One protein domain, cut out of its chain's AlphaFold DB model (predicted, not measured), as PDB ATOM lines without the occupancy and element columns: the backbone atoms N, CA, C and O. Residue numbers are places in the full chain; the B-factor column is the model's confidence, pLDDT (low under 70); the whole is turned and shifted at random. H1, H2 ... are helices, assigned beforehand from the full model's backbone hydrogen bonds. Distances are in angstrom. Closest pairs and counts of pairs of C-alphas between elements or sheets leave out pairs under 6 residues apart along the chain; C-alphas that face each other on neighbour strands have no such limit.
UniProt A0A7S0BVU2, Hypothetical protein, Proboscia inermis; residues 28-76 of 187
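This is residues 28 to 76 of the 187 residues of the protein "Hypothetical protein" of Proboscia inermis (UniProt A0A7S0BVU2). The longest helix, H2, runs crosswise to the shorter H1, and the very short H3 packs on H1, with a final loop, residues 70 to 76, beyond H3 at one end. The link around Asn 43 makes the other end of this elongated outline, 29 by 19 by 16 A. The printed part has 49 residues with three named helices, H1, H2, H3 in chain order, and no named strand; it is all helix and compact, with a radius of gyration of the C-alphas of 10.3 A.

H2, residues 46 to 58, spans 18.7 A from C-alpha 46 at (-52.426, 29.802, -18.381). H1, residues 28 to 35, begins with C-alpha 28 at (-48.792, 46.415, -9.854) and spans 10.3 A. H3 is residues 66 to 69.

H2, with residues 52 to 56 alone, only just touches H1, with 3 pairs of C-alphas within 8 A; the closest are those of Met 52 and Ala 31, 7.5 A apart. Their lines are about perpendicular, at 89 degrees. H1 touches H3, the closest C-alphas being those of Glu 28 and Ala 66, 5.0 A apart. H2 and H3 are only just apart, at 8.5 A. In H1 and H2 every O i to N i+4 pair is within hydrogen-bond range; H3 is too short for such a pair.

The farthest C-alphas, of Asn 43 and Ile 73, are 29.8 A apart. The printed part has no cut, both links are short, and no printed residue is under 70 in pLDDT.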
ATOM      1  N   GLU A  28     -50.213  46.141  -9.617       97.44
ATOM      2  CA  GLU A  28     -48.792  46.415  -9.854       97.44
ATOM      3  C   GLU A  28     -47.863  45.603  -8.940       97.44
ATOM      4  O   GLU A  28     -46.854  45.081  -9.406       97.44
ATOM      5  N   GLU A  29     -48.231  45.428  -7.666       97.38
ATOM      6  CA  GLU A  29     -47.457  44.648  -6.695       97.38
ATOM      7  C   GLU A  29     -47.430  43.169  -7.095       97.38
ATOM      8  O   GLU A  29     -46.376  42.542  -7.090       97.38
ATOM      9  N   ILE A  30     -48.579  42.622  -7.509       96.19
ATOM     10  CA  ILE A  30     -48.680  41.227  -7.957       96.19
ATOM     11  C   ILE A  30     -47.910  41.007  -9.261       96.19
ATOM     12  O   ILE A  30     -47.151  40.046  -9.369       96.19
ATOM     13  N   ALA A  31     -48.077  41.891 -10.248       95.62
ATOM     14  CA  ALA A  31     -47.378  41.778 -11.525       95.62
ATOM     15  C   ALA A  31     -45.854  41.863 -11.343       95.62
ATOM     16  O   ALA A  31     -45.113  41.088 -11.949       95.62
ATOM     17  N   PHE A  32     -45.386  42.759 -10.473       96.00
ATOM     18  CA  PHE A  32     -43.968  42.900 -10.162       96.00
ATOM     19  C   PHE A  32     -43.414  41.693  -9.393       96.00
ATOM     20  O   PHE A  32     -42.347  41.193  -9.741       96.00
ATOM     21  N   ALA A  33     -44.159  41.158  -8.420       95.69
ATOM     22  CA  ALA A  33     -43.776  39.946  -7.696       95.69
ATOM     23  C   ALA A  33     -43.643  38.725  -8.626       95.69
ATOM     24  O   ALA A  33     -42.712  37.934  -8.479       95.69
ATOM     25  N   ILE A  34     -44.522  38.586  -9.628       95.06
ATOM     26  CA  ILE A  34     -44.375  37.555 -10.671       95.06
ATOM     27  C   ILE A  34     -43.116  37.818 -11.504       95.06
ATOM     28  O   ILE A  34     -42.316  36.908 -11.708       95.06
ATOM     29  N   SER A  35     -42.918  39.061 -11.956       93.19
ATOM     30  CA  SER A  35     -41.772  39.437 -12.792       93.19
ATOM     31  C   SER A  35     -40.420  39.194 -12.111       93.19
ATOM     32  O   SER A  35     -39.445  38.890 -12.793       93.19
ATOM     33  N   ASN A  36     -40.354  39.311 -10.784       92.94
ATOM     34  CA  ASN A  36     -39.140  39.063 -10.003       92.94
ATOM     35  C   ASN A  36     -38.997  37.606  -9.535       92.94
ATOM     36  O   ASN A  36     -38.030  37.275  -8.849       92.94
ATOM     37  N   GLY A  37     -39.951  36.734  -9.875       92.44
ATOM     38  CA  GLY A  37     -39.947  35.328  -9.471       92.44
ATOM     39  C   GLY A  37     -40.315  35.078  -8.004       92.44
ATOM     40  O   GLY A  37     -40.113  33.968  -7.517       92.44
ATOM     41  N   GLU A  38     -40.864  36.067  -7.291       95.12
ATOM     42  CA  GLU A  38     -41.407  35.880  -5.935       95.12
ATOM     43  C   GLU A  38     -42.685  35.030  -5.960       95.12
ATOM     44  O   GLU A  38     -42.938  34.237  -5.052       95.12
ATOM     45  N   ILE A  39     -43.478  35.174  -7.027       94.88
ATOM     46  CA  ILE A  39     -44.602  34.294  -7.345       94.88
ATOM     47  C   ILE A  39     -44.169  33.387  -8.508       94.88
ATOM     48  O   ILE A  39     -43.947  33.901  -9.606       94.88
ATOM     49  N   PRO A  40     -44.061  32.057  -8.310       94.62
ATOM     50  CA  PRO A  40     -43.579  31.153  -9.352       94.62
ATOM     51  C   PRO A  40     -44.507  31.131 -10.571       94.62
ATOM     52  O   PRO A  40     -45.693  30.799 -10.459       94.62
ATOM     53  N   PHE A  41     -43.962  31.478 -11.736       93.06
ATOM     54  CA  PHE A  41     -44.703  31.655 -12.985       93.06
ATOM     55  C   PHE A  41     -45.410  30.372 -13.443       93.06
ATOM     56  O   PHE A  41     -46.548  30.407 -13.907       93.06
ATOM     57  N   GLU A  42     -44.761  29.225 -13.266       94.19
ATOM     58  CA  GLU A  42     -45.256  27.904 -13.649       94.19
ATOM     59  C   GLU A  42     -46.522  27.477 -12.894       94.19
ATOM     60  O   GLU A  42     -47.277  26.636 -13.384       94.19
ATOM     61  N   ASN A  43     -46.780  28.079 -11.729       94.62
ATOM     62  CA  ASN A  43     -47.958  27.799 -10.910       94.62
ATOM     63  C   ASN A  43     -49.151  28.700 -11.262       94.62
ATOM     64  O   ASN A  43     -50.234  28.538 -10.693       94.62
ATOM     65  N   LEU A  44     -48.971  29.665 -12.168       95.31
ATOM     66  CA  LEU A  44     -50.024  30.595 -12.552       95.31
ATOM     67  C   LEU A  44     -51.005  29.953 -13.544       95.31
ATOM     68  O   LEU A  44     -50.608  29.124 -14.364       95.31
ATOM     69  N   PRO A  45     -52.282  30.372 -13.542       96.62
ATOM     70  CA  PRO A  45     -53.214  30.056 -14.618       96.62
ATOM     71  C   PRO A  45     -52.659  30.432 -16.004       96.62
ATOM     72  O   PRO A  45     -51.922  31.407 -16.149       96.62
ATOM     73  N   LEU A  46     -53.005  29.655 -17.036       96.50
ATOM     74  CA  LEU A  46     -52.426  29.802 -18.381       96.50
ATOM     75  C   LEU A  46     -52.688  31.185 -19.000       96.50
ATOM     76  O   LEU A  46     -51.824  31.738 -19.676       96.50
ATOM     77  N   ASP A  47     -53.867  31.746 -18.771       95.31
ATOM     78  CA  ASP A  47     -54.238  33.095 -19.196       95.31
ATOM     79  C   ASP A  47     -53.366  34.166 -18.524       95.31
ATOM     80  O   ASP A  47     -52.890  35.090 -19.188       95.31
ATOM     81  N   VAL A  48     -53.064  34.001 -17.235       94.19
ATOM     82  CA  VAL A  48     -52.137  34.877 -16.506       94.19
ATOM     83  C   VAL A  48     -50.712  34.733 -17.046       94.19
ATOM     84  O   VAL A  48     -50.056  35.742 -17.298       94.19
ATOM     85  N   GLN A  49     -50.243  33.507 -17.306       95.44
ATOM     86  CA  GLN A  49     -48.929  33.272 -17.922       95.44
ATOM     87  C   GLN A  49     -48.805  33.971 -19.283       95.44
ATOM     88  O   GLN A  49     -47.790  34.611 -19.578       95.44
ATOM     89  N   GLN A  50     -49.847  33.890 -20.115       95.50
ATOM     90  CA  GLN A  50     -49.892  34.553 -21.419       95.50
ATOM     91  C   GLN A  50     -49.852  36.080 -21.290       95.50
ATOM     92  O   GLN A  50     -49.124  36.735 -22.043       95.50
ATOM     93  N   ALA A  51     -50.596  36.641 -20.331       92.75
ATOM     94  CA  ALA A  51     -50.596  38.073 -20.052       92.75
ATOM     95  C   ALA A  51     -49.218  38.557 -19.574       92.75
ATOM     96  O   ALA A  51     -48.683  39.524 -20.116       92.75
ATOM     97  N   MET A  52     -48.598  37.842 -18.633       93.75
ATOM     98  CA  MET A  52     -47.261  38.162 -18.125       93.75
ATOM     99  C   MET A  52     -46.187  38.036 -19.210       93.75
ATOM    100  O   MET A  52     -45.389  38.947 -19.391       93.75
ATOM    101  N   SER A  53     -46.257  37.010 -20.061       92.69
ATOM    102  CA  SER A  53     -45.349  36.889 -21.215       92.69
ATOM    103  C   SER A  53     -45.472  38.068 -22.194       92.69
ATOM    104  O   SER A  53     -44.519  38.411 -22.894       92.69
ATOM    105  N   ALA A  54     -46.659  38.675 -22.312       91.56
ATOM    106  CA  ALA A  54     -46.850  39.878 -23.124       91.56
ATOM    107  C   ALA A  54     -46.220  41.121 -22.483       91.56
ATOM    108  O   ALA A  54     -45.704  41.975 -23.207       91.56
ATOM    109  N   ILE A  55     -46.227  41.197 -21.152       89.81
ATOM    110  CA  ILE A  55     -45.536  42.232 -20.381       89.81
ATOM    111  C   ILE A  55     -44.020  42.085 -20.551       89.81
ATOM    112  O   ILE A  55     -43.372  43.054 -20.938       89.81
ATOM    113  N   ASP A  56     -43.464  40.882 -20.398       88.25
ATOM    114  CA  ASP A  56     -42.019  40.644 -20.530       88.25
ATOM    115  C   ASP A  56     -41.486  41.072 -21.900       88.25
ATOM    116  O   ASP A  56     -40.449  41.728 -21.994       88.25
ATOM    117  N   ARG A  57     -42.233  40.779 -22.975       87.75
ATOM    118  CA  ARG A  57     -41.893  41.236 -24.335       87.75
ATOM    119  C   ARG A  57     -41.894  42.756 -24.470       87.75
ATOM    120  O   ARG A  57     -41.139  43.290 -25.275       87.75
ATOM    121  N   ARG A  58     -42.768  43.451 -23.739       88.31
ATOM    122  CA  ARG A  58     -42.870  44.915 -23.779       88.31
ATOM    123  C   ARG A  58     -41.716  45.591 -23.042       88.31
ATOM    124  O   ARG A  58     -41.328  46.688 -23.435       88.31
ATOM    125  N   PHE A  59     -41.200  44.953 -21.998       85.75
ATOM    126  CA  PHE A  59     -40.172  45.517 -21.128       85.75
ATOM    127  C   PHE A  59     -38.805  44.821 -21.244       85.75
ATOM    128  O   PHE A  59     -37.955  45.016 -20.386       85.75
ATOM    129  N   ASP A  60     -38.579  44.058 -22.319       82.44
ATOM    130  CA  ASP A  60     -37.303  43.386 -22.619       82.44
ATOM    131  C   ASP A  60     -36.787  42.507 -21.461       82.44
ATOM    132  O   ASP A  60     -35.634  42.596 -21.041       82.44
ATOM    133  N   GLY A  61     -37.670  41.654 -20.927       76.75
ATOM    134  CA  GLY A  61     -37.317  40.655 -19.910       76.75
ATOM    135  C   GLY A  61     -37.987  40.809 -18.542       76.75
ATOM    136  O   GLY A  61     -37.578  40.124 -17.610       76.75
ATOM    137  N   GLY A  62     -39.001  41.670 -18.416       82.31
ATOM    138  CA  GLY A  62     -39.811  41.812 -17.197       82.31
ATOM    139  C   GLY A  62     -40.040  43.268 -16.803       82.31
ATOM    140  O   GLY A  62     -39.451  44.160 -17.397       82.31
ATOM    141  N   LEU A  63     -40.902  43.527 -15.817       89.56
ATOM    142  CA  LEU A  63     -41.186  44.870 -15.297       89.56
ATOM    143  C   LEU A  63     -39.983  45.428 -14.515       89.56
ATOM    144  O   LEU A  63     -39.641  44.866 -13.476       89.56
ATOM    145  N   PRO A  64     -39.383  46.562 -14.926       87.88
ATOM    146  CA  PRO A  64     -38.291  47.165 -14.159       87.88
ATOM    147  C   PRO A  64     -38.708  47.662 -12.764       87.88
ATOM    148  O   PRO A  64     -37.926  47.571 -11.820       87.88
ATOM    149  N   THR A  65     -39.925  48.195 -12.617       94.12
ATOM    150  CA  THR A  65     -40.523  48.606 -11.335       94.12
ATOM    151  C   THR A  65     -42.028  48.332 -11.312       94.12
ATOM    152  O   THR A  65     -42.664  48.248 -12.364       94.12
ATOM    153  N   ALA A  66     -42.628  48.241 -10.118       95.31
ATOM    154  CA  ALA A  66     -44.072  48.021  -9.988       95.31
ATOM    155  C   ALA A  66     -44.918  49.111 -10.691       95.31
ATOM    156  O   ALA A  66     -45.740  48.747 -11.537       95.31
ATOM    157  N   PRO A  67     -44.671  50.428 -10.486       96.69
ATOM    158  CA  PRO A  67     -45.464  51.494 -11.113       96.69
ATOM    159  C   PRO A  67     -45.580  51.433 -12.639       96.69
ATOM    160  O   PRO A  67     -46.579  51.891 -13.193       96.69
ATOM    161  N   GLN A  68     -44.605  50.833 -13.331       94.50
ATOM    162  CA  GLN A  68     -44.621  50.688 -14.792       94.50
ATOM    163  C   GLN A  68     -45.719  49.755 -15.311       94.50
ATOM    164  O   GLN A  68     -46.019  49.772 -16.506       94.50
ATOM    165  N   PHE A  69     -46.338  48.963 -14.434       94.75
ATOM    166  CA  PHE A  69     -47.562  48.233 -14.751       94.75
ATOM    167  C   PHE A  69     -48.766  49.172 -14.947       94.75
ATOM    168  O   PHE A  69     -49.718  48.831 -15.651       94.75
ATOM    169  N   THR A  70     -48.744  50.353 -14.328       96.50
ATOM    170  CA  THR A  70     -49.876  51.280 -14.292       96.50
ATOM    171  C   THR A  70     -49.762  52.381 -15.346       96.50
ATOM    172  O   THR A  70     -48.725  52.586 -15.977       96.50
ATOM    173  N   ALA A  71     -50.849  53.130 -15.534       96.69
ATOM    174  CA  ALA A  71     -50.854  54.338 -16.358       96.69
ATOM    175  C   ALA A  71     -50.258  55.575 -15.650       96.69
ATOM    176  O   ALA A  71     -50.172  56.641 -16.262       96.69
ATOM    177  N   TYR A  72     -49.889  55.458 -14.372       96.75
ATOM    178  CA  TYR A  72     -49.404  56.550 -13.532       96.75
ATOM    179  C   TYR A  72     -47.916  56.369 -13.241       96.75
ATOM    180  O   TYR A  72     -47.451  55.261 -12.993       96.75
ATOM    181  N   ILE A  73     -47.150  57.459 -13.266       96.25
ATOM    182  CA  ILE A  73     -45.696  57.390 -13.043       96.25
ATOM    183  C   ILE A  73     -45.401  56.981 -11.594       96.25
ATOM    184  O   ILE A  73     -44.441  56.262 -11.329       96.25
ATOM    185  N   GLU A  74     -46.244  57.431 -10.671       97.19
ATOM    186  CA  GLU A  74     -46.189  57.135  -9.244       97.19
ATOM    187  C   GLU A  74     -46.763  55.764  -8.866       97.19
ATOM    188  O   GLU A  74     -46.547  55.319  -7.744       97.19
ATOM    189  N   GLY A  75     -47.464  55.085  -9.779       97.94
ATOM    190  CA  GLY A  75     -48.162  53.837  -9.483       97.94
ATOM    191  C   GLY A  75     -49.552  54.059  -8.891       97.94
ATOM    192  O   GLY A  75     -50.239  55.050  -9.168       97.94
ATOM    193  N   SER A  76     -50.020  53.100  -8.099       98.06
ATOM    194  CA  SER A  76     -51.285  53.233  -7.383       98.06
ATOM    195  C   SER A  76     -51.144  54.064  -6.094       98.06
ATOM    196  O   SER A  76     -50.056  54.185  -5.544       98.06
TER     197      SER A  76